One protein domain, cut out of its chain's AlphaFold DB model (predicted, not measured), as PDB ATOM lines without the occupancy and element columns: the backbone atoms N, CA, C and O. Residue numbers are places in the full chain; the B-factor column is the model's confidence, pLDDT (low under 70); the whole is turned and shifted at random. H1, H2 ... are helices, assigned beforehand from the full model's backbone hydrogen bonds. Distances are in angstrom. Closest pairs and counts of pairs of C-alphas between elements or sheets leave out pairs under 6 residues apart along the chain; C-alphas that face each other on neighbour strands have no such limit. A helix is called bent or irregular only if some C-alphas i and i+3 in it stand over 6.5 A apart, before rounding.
ATOM      1  N   LYS A 180      27.804 -50.094  -8.835       65.25
ATOM      2  CA  LYS A 180      28.433 -50.287  -7.527       65.25
ATOM      3  C   LYS A 180      28.575 -48.995  -6.713       65.25
ATOM      4  O   LYS A 180      28.327 -49.034  -5.517       65.25
ATOM      5  N   GLU A 181      29.029 -47.897  -7.315       71.75
ATOM      6  CA  GLU A 181      29.144 -46.586  -6.660       71.75
ATOM      7  C   GLU A 181      27.768 -46.066  -6.227       71.75
ATOM      8  O   GLU A 181      27.646 -45.514  -5.136       71.75
ATOM      9  N   GLU A 182      26.718 -46.307  -7.019       78.31
ATOM     10  CA  GLU A 182      25.341 -45.965  -6.639       78.31
ATOM     11  C   GLU A 182      24.850 -46.799  -5.450       78.31
ATOM     12  O   GLU A 182      24.311 -46.248  -4.488       78.31
ATOM     13  N   ILE A 183      25.100 -48.113  -5.467       77.94
ATOM     14  CA  ILE A 183      24.777 -49.001  -4.346       77.94
ATOM     15  C   ILE A 183      25.581 -48.611  -3.094       77.94
ATOM     16  O   ILE A 183      25.027 -48.555  -1.998       77.94
ATOM     17  N   GLU A 184      26.881 -48.329  -3.226       82.12
ATOM     18  CA  GLU A 184      27.731 -47.895  -2.109       82.12
ATOM     19  C   GLU A 184      27.241 -46.578  -1.514       82.12
ATOM     20  O   GLU A 184      27.166 -46.460  -0.291       82.12
ATOM     21  N   LYS A 185      26.861 -45.615  -2.359       84.88
ATOM     22  CA  LYS A 185      26.273 -44.353  -1.914       84.88
ATOM     23  C   LYS A 185      24.959 -44.586  -1.167       84.88
ATOM     24  O   LYS A 185      24.795 -44.044  -0.081       84.88
ATOM     25  N   ALA A 186      24.076 -45.442  -1.679       89.06
ATOM     26  CA  ALA A 186      22.811 -45.764  -1.019       89.06
ATOM     27  C   ALA A 186      23.012 -46.407   0.366       89.06
ATOM     28  O   ALA A 186      22.297 -46.080   1.311       89.06
ATOM     29  N   VAL A 187      24.003 -47.291   0.523       88.50
ATOM     30  CA  VAL A 187      24.321 -47.886   1.834       88.50
ATOM     31  C   VAL A 187      24.989 -46.879   2.773       88.50
ATOM     32  O   VAL A 187      24.753 -46.916   3.976       88.50
ATOM     33  N   GLN A 188      25.805 -45.957   2.259       82.12
ATOM     34  CA  GLN A 188      26.356 -44.863   3.067       82.12
ATOM     35  C   GLN A 188      25.265 -43.902   3.549       82.12
ATOM     36  O   GLN A 188      25.323 -43.456   4.692       82.12
ATOM     37  N   GLU A 189      24.264 -43.624   2.713       89.62
ATOM     38  CA  GLU A 189      23.063 -42.888   3.109       89.62
ATOM     39  C   GLU A 189      22.311 -43.638   4.215       89.62
ATOM     40  O   GLU A 189      21.998 -43.026   5.226       89.62
ATOM     41  N   PHE A 190      22.135 -44.963   4.119       94.06
ATOM     42  CA  PHE A 190      21.567 -45.757   5.221       94.06
ATOM     43  C   PHE A 190      22.363 -45.623   6.524       94.06
ATOM     44  O   PHE A 190      21.772 -45.406   7.573       94.06
ATOM     45  N   VAL A 191      23.700 -45.689   6.470       89.44
ATOM     46  CA  VAL A 191      24.553 -45.470   7.656       89.44
ATOM     47  C   VAL A 191      24.332 -44.076   8.250       89.44
ATOM     48  O   VAL A 191      24.266 -43.933   9.470       89.44
ATOM     49  N   TYR A 192      24.226 -43.052   7.402       86.44
ATOM     50  CA  TYR A 192      23.982 -41.680   7.836       86.44
ATOM     51  C   TYR A 192      22.600 -41.513   8.477       86.44
ATOM     52  O   TYR A 192      22.515 -40.962   9.572       86.44
ATOM     53  N   GLU A 193      21.548 -42.033   7.843       91.44
ATOM     54  CA  GLU A 193      20.184 -41.996   8.374       91.44
ATOM     55  C   GLU A 193      20.106 -42.750   9.707       91.44
ATOM     56  O   GLU A 193      19.743 -42.140  10.710       91.44
ATOM     57  N   THR A 194      20.596 -43.997   9.792       92.88
ATOM     58  CA  THR A 194      20.660 -44.754  11.059       92.88
ATOM     59  C   THR A 194      21.355 -43.955  12.163       92.88
ATOM     60  O   THR A 194      20.887 -43.939  13.300       92.88
ATOM     61  N   ARG A 195      22.447 -43.246  11.849       92.50
ATOM     62  CA  ARG A 195      23.164 -42.426  12.833       92.50
ATOM     63  C   ARG A 195      22.373 -41.196  13.286       92.50
ATOM     64  O   ARG A 195      22.545 -40.758  14.425       92.50
ATOM     65  N   LEU A 196      21.586 -40.600  12.394       90.12
ATOM     66  CA  LEU A 196      20.801 -39.397  12.665       90.12
ATOM     67  C   LEU A 196      19.499 -39.686  13.411       90.12
ATOM     68  O   LEU A 196      19.109 -38.892  14.266       90.12
ATOM     69  N   ASN A 197      18.803 -40.757  13.037       91.44
ATOM     70  CA  ASN A 197      17.411 -40.989  13.423       91.44
ATOM     71  C   ASN A 197      17.144 -42.408  13.972       91.44
ATOM     72  O   ASN A 197      16.023 -42.693  14.396       91.44
ATOM     73  N   GLY A 198      18.149 -43.290  13.997       90.81
ATOM     74  CA  GLY A 198      18.024 -44.662  14.494       90.81
ATOM     75  C   GLY A 198      17.250 -45.613  13.586       90.81
ATOM     76  O   GLY A 198      16.872 -46.698  14.038       90.81
ATOM     77  N   GLU A 199      16.983 -45.232  12.338       90.06
ATOM     78  CA  GLU A 199      16.242 -46.041  11.374       90.06
ATOM     79  C   GLU A 199      16.987 -47.345  11.070       90.06
ATOM     80  O   GLU A 199      18.187 -47.361  10.781       90.06
ATOM     81  N   GLU A 200      16.268 -48.461  11.192       89.75
ATOM     82  CA  GLU A 200      16.787 -49.784  10.862       89.75
ATOM     83  C   GLU A 200      16.646 -50.050   9.361       89.75
ATOM     84  O   GLU A 200      15.533 -50.100   8.836       89.75
ATOM     85  N   PHE A 201      17.780 -50.285   8.699       91.12
ATOM     86  CA  PHE A 201      17.831 -50.756   7.319       91.12
ATOM     87  C   PHE A 201      18.321 -52.199   7.264       91.12
ATOM     88  O   PHE A 201      19.297 -52.586   7.915       91.12
ATOM     89  N   ASN A 202      17.675 -52.992   6.425       90.94
ATOM     90  CA  ASN A 202      18.011 -54.373   6.147       90.94
ATOM     91  C   ASN A 202      18.408 -54.555   4.667       90.94
ATOM     92  O   ASN A 202      18.312 -53.658   3.829       90.94
ATOM     93  N   VAL A 203      18.893 -55.752   4.331       90.69
ATOM     94  CA  VAL A 203      19.381 -56.050   2.977       90.69
ATOM     95  C   VAL A 203      18.275 -56.011   1.913       90.69
ATOM     96  O   VAL A 203      18.565 -55.746   0.744       90.69
ATOM     97  N   HIS A 204      17.016 -56.261   2.291       93.12
ATOM     98  CA  HIS A 204      15.880 -56.181   1.377       93.12
ATOM     99  C   HIS A 204      15.621 -54.742   0.940       93.12
ATOM    100  O   HIS A 204      15.446 -54.537  -0.256       93.12
ATOM    101  N   ASP A 205      15.736 -53.760   1.840       93.19
ATOM    102  CA  ASP A 205      15.547 -52.337   1.508       93.19
ATOM    103  C   ASP A 205      16.518 -51.887   0.405       93.19
ATOM    104  O   ASP A 205      16.170 -51.135  -0.507       93.19
ATOM    105  N   LEU A 206      17.753 -52.400   0.434       90.94
ATOM    106  CA  LEU A 206      18.728 -52.154  -0.626       90.94
ATOM    107  C   LEU A 206      18.398 -52.932  -1.909       90.94
ATOM    108  O   LEU A 206      18.513 -52.398  -3.009       90.94
ATOM    109  N   CYS A 207      17.985 -54.194  -1.792       90.00
ATOM    110  CA  CYS A 207      17.640 -55.031  -2.944       90.00
ATOM    111  C   CYS A 207      16.372 -54.563  -3.677       90.00
ATOM    112  O   CYS A 207      16.220 -54.866  -4.861       90.00
ATOM    113  N   GLU A 208      15.466 -53.858  -3.001       94.38
ATOM    114  CA  GLU A 208      14.307 -53.203  -3.615       94.38
ATOM    115  C   GLU A 208      14.716 -51.978  -4.438       94.38
ATOM    116  O   GLU A 208      14.178 -51.778  -5.526       94.38
ATOM    117  N   LYS A 209      15.714 -51.209  -3.977       91.31
ATOM    118  CA  LYS A 209      16.298 -50.091  -4.743       91.31
ATOM    119  C   LYS A 209      17.077 -50.556  -5.978       91.31
ATOM    120  O   LYS A 209      17.127 -49.834  -6.967       91.31
ATOM    121  N   PHE A 210      17.658 -51.756  -5.926       86.00
ATOM    122  CA  PHE A 210      18.492 -52.323  -6.993       86.00
ATOM    123  C   PHE A 210      18.022 -53.738  -7.392       86.00
ATOM    124  O   PHE A 210      18.713 -54.729  -7.123       86.00
ATOM    125  N   PRO A 211      16.837 -53.870  -8.024       83.62
ATOM    126  CA  PRO A 211      16.214 -55.167  -8.288       83.62
ATOM    127  C   PRO A 211      16.981 -56.034  -9.298       83.62
ATOM    128  O   PRO A 211      16.906 -57.262  -9.201       83.62
ATOM    129  N   ASP A 212      17.732 -55.421 -10.214       79.81
ATOM    130  CA  ASP A 212      18.542 -56.120 -11.222       79.81
ATOM    131  C   ASP A 212      19.934 -56.529 -10.690       79.81
ATOM    132  O   ASP A 212      20.573 -57.426 -11.239       79.81
ATOM    133  N   ASP A 213      20.362 -55.970  -9.547       78.75
ATOM    134  CA  ASP A 213      21.712 -56.123  -8.978       78.75
ATOM    135  C   ASP A 213      21.717 -56.683  -7.543       78.75
ATOM    136  O   ASP A 213      22.676 -56.507  -6.786       78.75
ATOM    137  N   LYS A 214      20.671 -57.425  -7.151       75.94
ATOM    138  CA  LYS A 214      20.456 -57.931  -5.774       75.94
ATOM    139  C   LYS A 214      21.662 -58.641  -5.156       75.94
ATOM    140  O   LYS A 214      21.926 -58.484  -3.966       75.94
ATOM    141  N   VAL A 215      22.415 -59.415  -5.942       67.88
ATOM    142  CA  VAL A 215      23.624 -60.112  -5.461       67.88
ATOM    143  C   VAL A 215      24.731 -59.115  -5.104       67.88
ATOM    144  O   VAL A 215      25.381 -59.259  -4.068       67.88
ATOM    145  N   MET A 216      24.941 -58.088  -5.934       67.31
ATOM    146  CA  MET A 216      25.928 -57.040  -5.669       67.31
ATOM    147  C   MET A 216      25.497 -56.181  -4.477       67.31
ATOM    148  O   MET A 216      26.304 -55.964  -3.573       67.31
ATOM    149  N   ALA A 217      24.223 -55.781  -4.441       73.12
ATOM    150  CA  ALA A 217      23.611 -55.070  -3.324       73.12
ATOM    151  C   ALA A 217      23.811 -55.813  -2.000       73.12
ATOM    152  O   ALA A 217      24.353 -55.254  -1.050       73.12
ATOM    153  N   THR A 218      23.495 -57.108  -1.969       73.56
ATOM    154  CA  THR A 218      23.677 -57.966  -0.791       73.56
ATOM    155  C   THR A 218      25.125 -57.974  -0.296       73.56
ATOM    156  O   THR A 218      25.382 -57.765   0.889       73.56
ATOM    157  N   ASN A 219      26.094 -58.176  -1.194       68.25
ATOM    158  CA  ASN A 219      27.509 -58.215  -0.818       68.25
ATOM    159  C   ASN A 219      28.004 -56.865  -0.278       68.25
ATOM    160  O   ASN A 219      28.757 -56.826   0.694       68.25
ATOM    161  N   ILE A 220      27.583 -55.753  -0.890       74.00
ATOM    162  CA  ILE A 220      27.959 -54.408  -0.437       74.00
ATOM    163  C   ILE A 220      27.318 -54.103   0.913       74.00
ATOM    164  O   ILE A 220      28.019 -53.646   1.811       74.00
ATOM    165  N   PHE A 221      26.040 -54.427   1.101       87.25
ATOM    166  CA  PHE A 221      25.362 -54.272   2.384       87.25
ATOM    167  C   PHE A 221      26.126 -54.980   3.513       87.25
ATOM    168  O   PHE A 221      26.465 -54.357   4.519       87.25
ATOM    169  N   TYR A 222      26.492 -56.253   3.325       77.81
ATOM    170  CA  TYR A 222      27.233 -57.003   4.343       77.81
ATOM    171  C   TYR A 222      28.639 -56.455   4.615       77.81
ATOM    172  O   TYR A 222      29.084 -56.490   5.762       77.81
ATOM    173  N   ASN A 223      29.311 -55.866   3.622       78.38
ATOM    174  CA  ASN A 223      30.589 -55.180   3.845       78.38
ATOM    175  C   ASN A 223      30.446 -53.948   4.754       78.38
ATOM    176  O   ASN A 223      31.379 -53.613   5.482       78.38
ATOM    177  N   TYR A 224      29.292 -53.279   4.730       84.31
ATOM    178  CA  TYR A 224      28.999 -52.096   5.543       84.31
ATOM    179  C   TYR A 224      28.228 -52.415   6.831       84.31
ATOM    180  O   TYR A 224      28.027 -51.509   7.637       84.31
ATOM    181  N   LYS A 225      27.846 -53.678   7.076       87.00
ATOM    182  CA  LYS A 225      27.011 -54.061   8.228       87.00
ATOM    183  C   LYS A 225      27.573 -53.576   9.564       87.00
ATOM    184  O   LYS A 225      26.844 -52.972  10.332       87.00
ATOM    185  N   HIS A 226      28.876 -53.737   9.783       86.56
ATOM    186  CA  HIS A 226      29.539 -53.259  11.000       86.56
ATOM    187  C   HIS A 226      29.441 -51.732  11.188       86.56
ATOM    188  O   HIS A 226      29.398 -51.259  12.313       86.56
ATOM    189  N   LYS A 227      29.399 -50.944  10.102       87.19
ATOM    190  CA  LYS A 227      29.224 -49.484  10.184       87.19
ATOM    191  C   LYS A 227      27.788 -49.109  10.521       87.19
ATOM    192  O   LYS A 227      27.594 -48.146  11.248       87.19
ATOM    193  N   LEU A 228      26.814 -49.861  10.002       90.38
ATOM    194  CA  LEU A 228      25.411 -49.730  10.405       90.38
ATOM    195  C   LEU A 228      25.244 -50.071  11.890       90.38
ATOM    196  O   LEU A 228      24.595 -49.317  12.601       90.38
ATOM    197  N   ASP A 229      25.891 -51.143  12.363       88.94
ATOM    198  CA  ASP A 229      25.881 -51.527  13.781       88.94
ATOM    199  C   ASP A 229      26.449 -50.406  14.666       88.94
ATOM    200  O   ASP A 229      25.807 -50.004  15.631       88.94
ATOM    201  N   TYR A 230      27.603 -49.830  14.306       90.00
ATOM    202  CA  TYR A 230      28.169 -48.700  15.054       90.00
ATOM    203  C   TYR A 230      27.307 -47.435  14.987       90.00
ATOM    204  O   TYR A 230      27.163 -46.746  15.991       90.00
ATOM    205  N   ALA A 231      26.721 -47.125  13.828       91.56
ATOM    206  CA  ALA A 231      25.823 -45.980  13.683       91.56
ATOM    207  C   ALA A 231      24.580 -46.111  14.576       91.56
ATOM    208  O   ALA A 231      24.154 -45.128  15.182       91.56
ATOM    209  N   GLU A 232      24.028 -47.322  14.669       94.44
ATOM    210  CA  GLU A 232      22.901 -47.649  15.539       94.44
ATOM    211  C   GLU A 232      23.283 -47.545  17.021       94.44
ATOM    212  O   GLU A 232      22.565 -46.909  17.795       94.44
ATOM    213  N   GLU A 233      24.415 -48.135  17.415       93.38
ATOM    214  CA  GLU A 233      24.928 -48.053  18.787       93.38
ATOM    215  C   GLU A 233      25.142 -46.597  19.218       93.38
ATOM    216  O   GLU A 233      24.622 -46.196  20.260       93.38
ATOM    217  N   ASP A 234      25.813 -45.786  18.396       93.56
ATOM    218  CA  ASP A 234      26.043 -44.364  18.671       93.56
ATOM    219  C   ASP A 234      24.725 -43.593  18.854       93.56
ATOM    220  O   ASP A 234      24.589 -42.809  19.799       93.56
ATOM    221  N   TYR A 235      23.750 -43.809  17.962       96.50
ATOM    222  CA  TYR A 235      22.449 -43.144  18.041       96.50
ATOM    223  C   TYR A 235      21.726 -43.491  19.348       96.50
ATOM    224  O   TYR A 235      21.299 -42.602  20.087       96.50
ATOM    225  N   PHE A 236      21.611 -44.778  19.684       95.75
ATOM    226  CA  PHE A 236      20.891 -45.175  20.893       95.75
ATOM    227  C   PHE A 236      21.657 -44.871  22.184       95.75
ATOM    228  O   PHE A 236      21.023 -44.649  23.217       95.75
ATOM    229  N   GLU A 237      22.987 -44.774  22.155       94.56
ATOM    230  CA  GLU A 237      23.756 -44.211  23.269       94.56
ATOM    231  C   GLU A 237      23.437 -42.725  23.496       94.56
ATOM    232  O   GLU A 237      23.364 -42.278  24.646       94.56
ATOM    233  N   GLU A 238      23.220 -41.946  22.435       95.19
ATOM    234  CA  GLU A 238      22.768 -40.554  22.545       95.19
ATOM    235  C   GLU A 238      21.343 -40.461  23.087       95.19
ATOM    236  O   GLU A 238      21.106 -39.689  24.017       95.19
ATOM    237  N   VAL A 239      20.424 -41.302  22.604       95.69
ATOM    238  CA  VAL A 239      19.060 -41.402  23.153       95.69
ATOM    239  C   VAL A 239      19.092 -41.803  24.631       95.69
ATOM    240  O   VAL A 239      18.356 -41.245  25.442       95.69
ATOM    241  N   ALA A 240      19.966 -42.730  25.028       95.69
ATOM    242  CA  ALA A 240      20.125 -43.110  26.430       95.69
ATOM    243  C   ALA A 240      20.610 -41.939  27.298       95.69
ATOM    244  O   ALA A 240      20.090 -41.738  28.397       95.69
ATOM    245  N   LYS A 241      21.573 -41.144  26.814       95.19
ATOM    246  CA  LYS A 241      22.042 -39.928  27.505       95.19
ATOM    247  C   LYS A 241      20.934 -38.882  27.601       95.19
ATOM    248  O   LYS A 241      20.756 -38.289  28.662       95.19
ATOM    249  N   GLU A 242      20.183 -38.680  26.524       95.38
ATOM    250  CA  GLU A 242      19.052 -37.752  26.467       95.38
ATOM    251  C   GLU A 242      17.978 -38.142  27.489       95.38
ATOM    252  O   GLU A 242      17.643 -37.331  28.352       95.38
ATOM    253  N   ARG A 243      17.559 -39.413  27.515       95.12
ATOM    254  CA  ARG A 243      16.585 -39.911  28.497       95.12
ATOM    255  C   ARG A 243      17.100 -39.906  29.933       95.12
ATOM    256  O   ARG A 243      16.318 -39.710  30.860       95.12
ATOM    257  N   ALA A 244      18.398 -40.108  30.151       93.62
ATOM    258  CA  ALA A 244      18.989 -39.997  31.486       93.62
ATOM    259  C   ALA A 244      18.954 -38.552  32.017       93.62
ATOM    260  O   ALA A 244      18.807 -38.348  33.222       93.62
ATOM    261  N   LEU A 245      19.082 -37.558  31.131       94.38
ATOM    262  CA  LEU A 245      19.079 -36.133  31.479       94.38
ATOM    263  C   LEU A 245      17.664 -35.547  31.575       94.38
ATOM    264  O   LEU A 245      17.369 -34.821  32.523       94.38
TER     265      LEU A 245
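What this domain is: This is residues 180 to 245 of the 650 residues of an uncharacterized protein of Staphylococcus epidermidis (UniProt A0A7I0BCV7). A long bent helix, H3, makes the length of a narrow rod; H1 runs beside its arm H3b, H2 packs on its arm H3a, and residues 240 to 245 stick out. The printed part has 66 residues with three named helices, H1, H2, H3, class all helix. It is only just loose, close to compact: radius of gyration of the C-alphas 13.2 A, spans 47 by 17 by 16 A.

How they stand to each other: H1, residues 180 to 197, only just touches H2, residues 203 to 209, through residues 183 to 187 alone, with 3 pairs of C-alphas within 8 A; the closest, Val 187 and Leu 206, are 7.5 A apart. H3, residues 214 to 245, one helix by its hydrogen bonds, is bent, C-alphas 223 and 226 being 7.5 A apart; arms H3a, to 223, and H3b, from 226, stand at a steep tilt of 57 degrees. Residues 190 to 197 of H1 touch H3b at a shallow tilt of 14 degrees, the same way; closest C-alphas Arg 195 and Ala 231, 4.5 A. H2 touches H3a; closest C-alphas Cys 207 and Lys 214, 4.9 A. Every O i to N i+4 pair is within hydrogen-bond range in H1, H3a and H3b, 2 of 3 in H2.

Where its parts are: H1 begins at C-alpha 180 (28.433, -50.287, -7.527) and spans 25.4 A; H2 spans 10.2 A, H3a 14.2 A; H3b, 28.7 A, ends at C-alpha 245 (19.079, -36.133, 31.479).

The domain as a whole: The farthest C-alphas, Asp 212 and Leu 245, are 47.2 A apart. The printed part has no cut; both links are tight. Model pLDDT is under 70 at residues 180, 215 to 216 and 219.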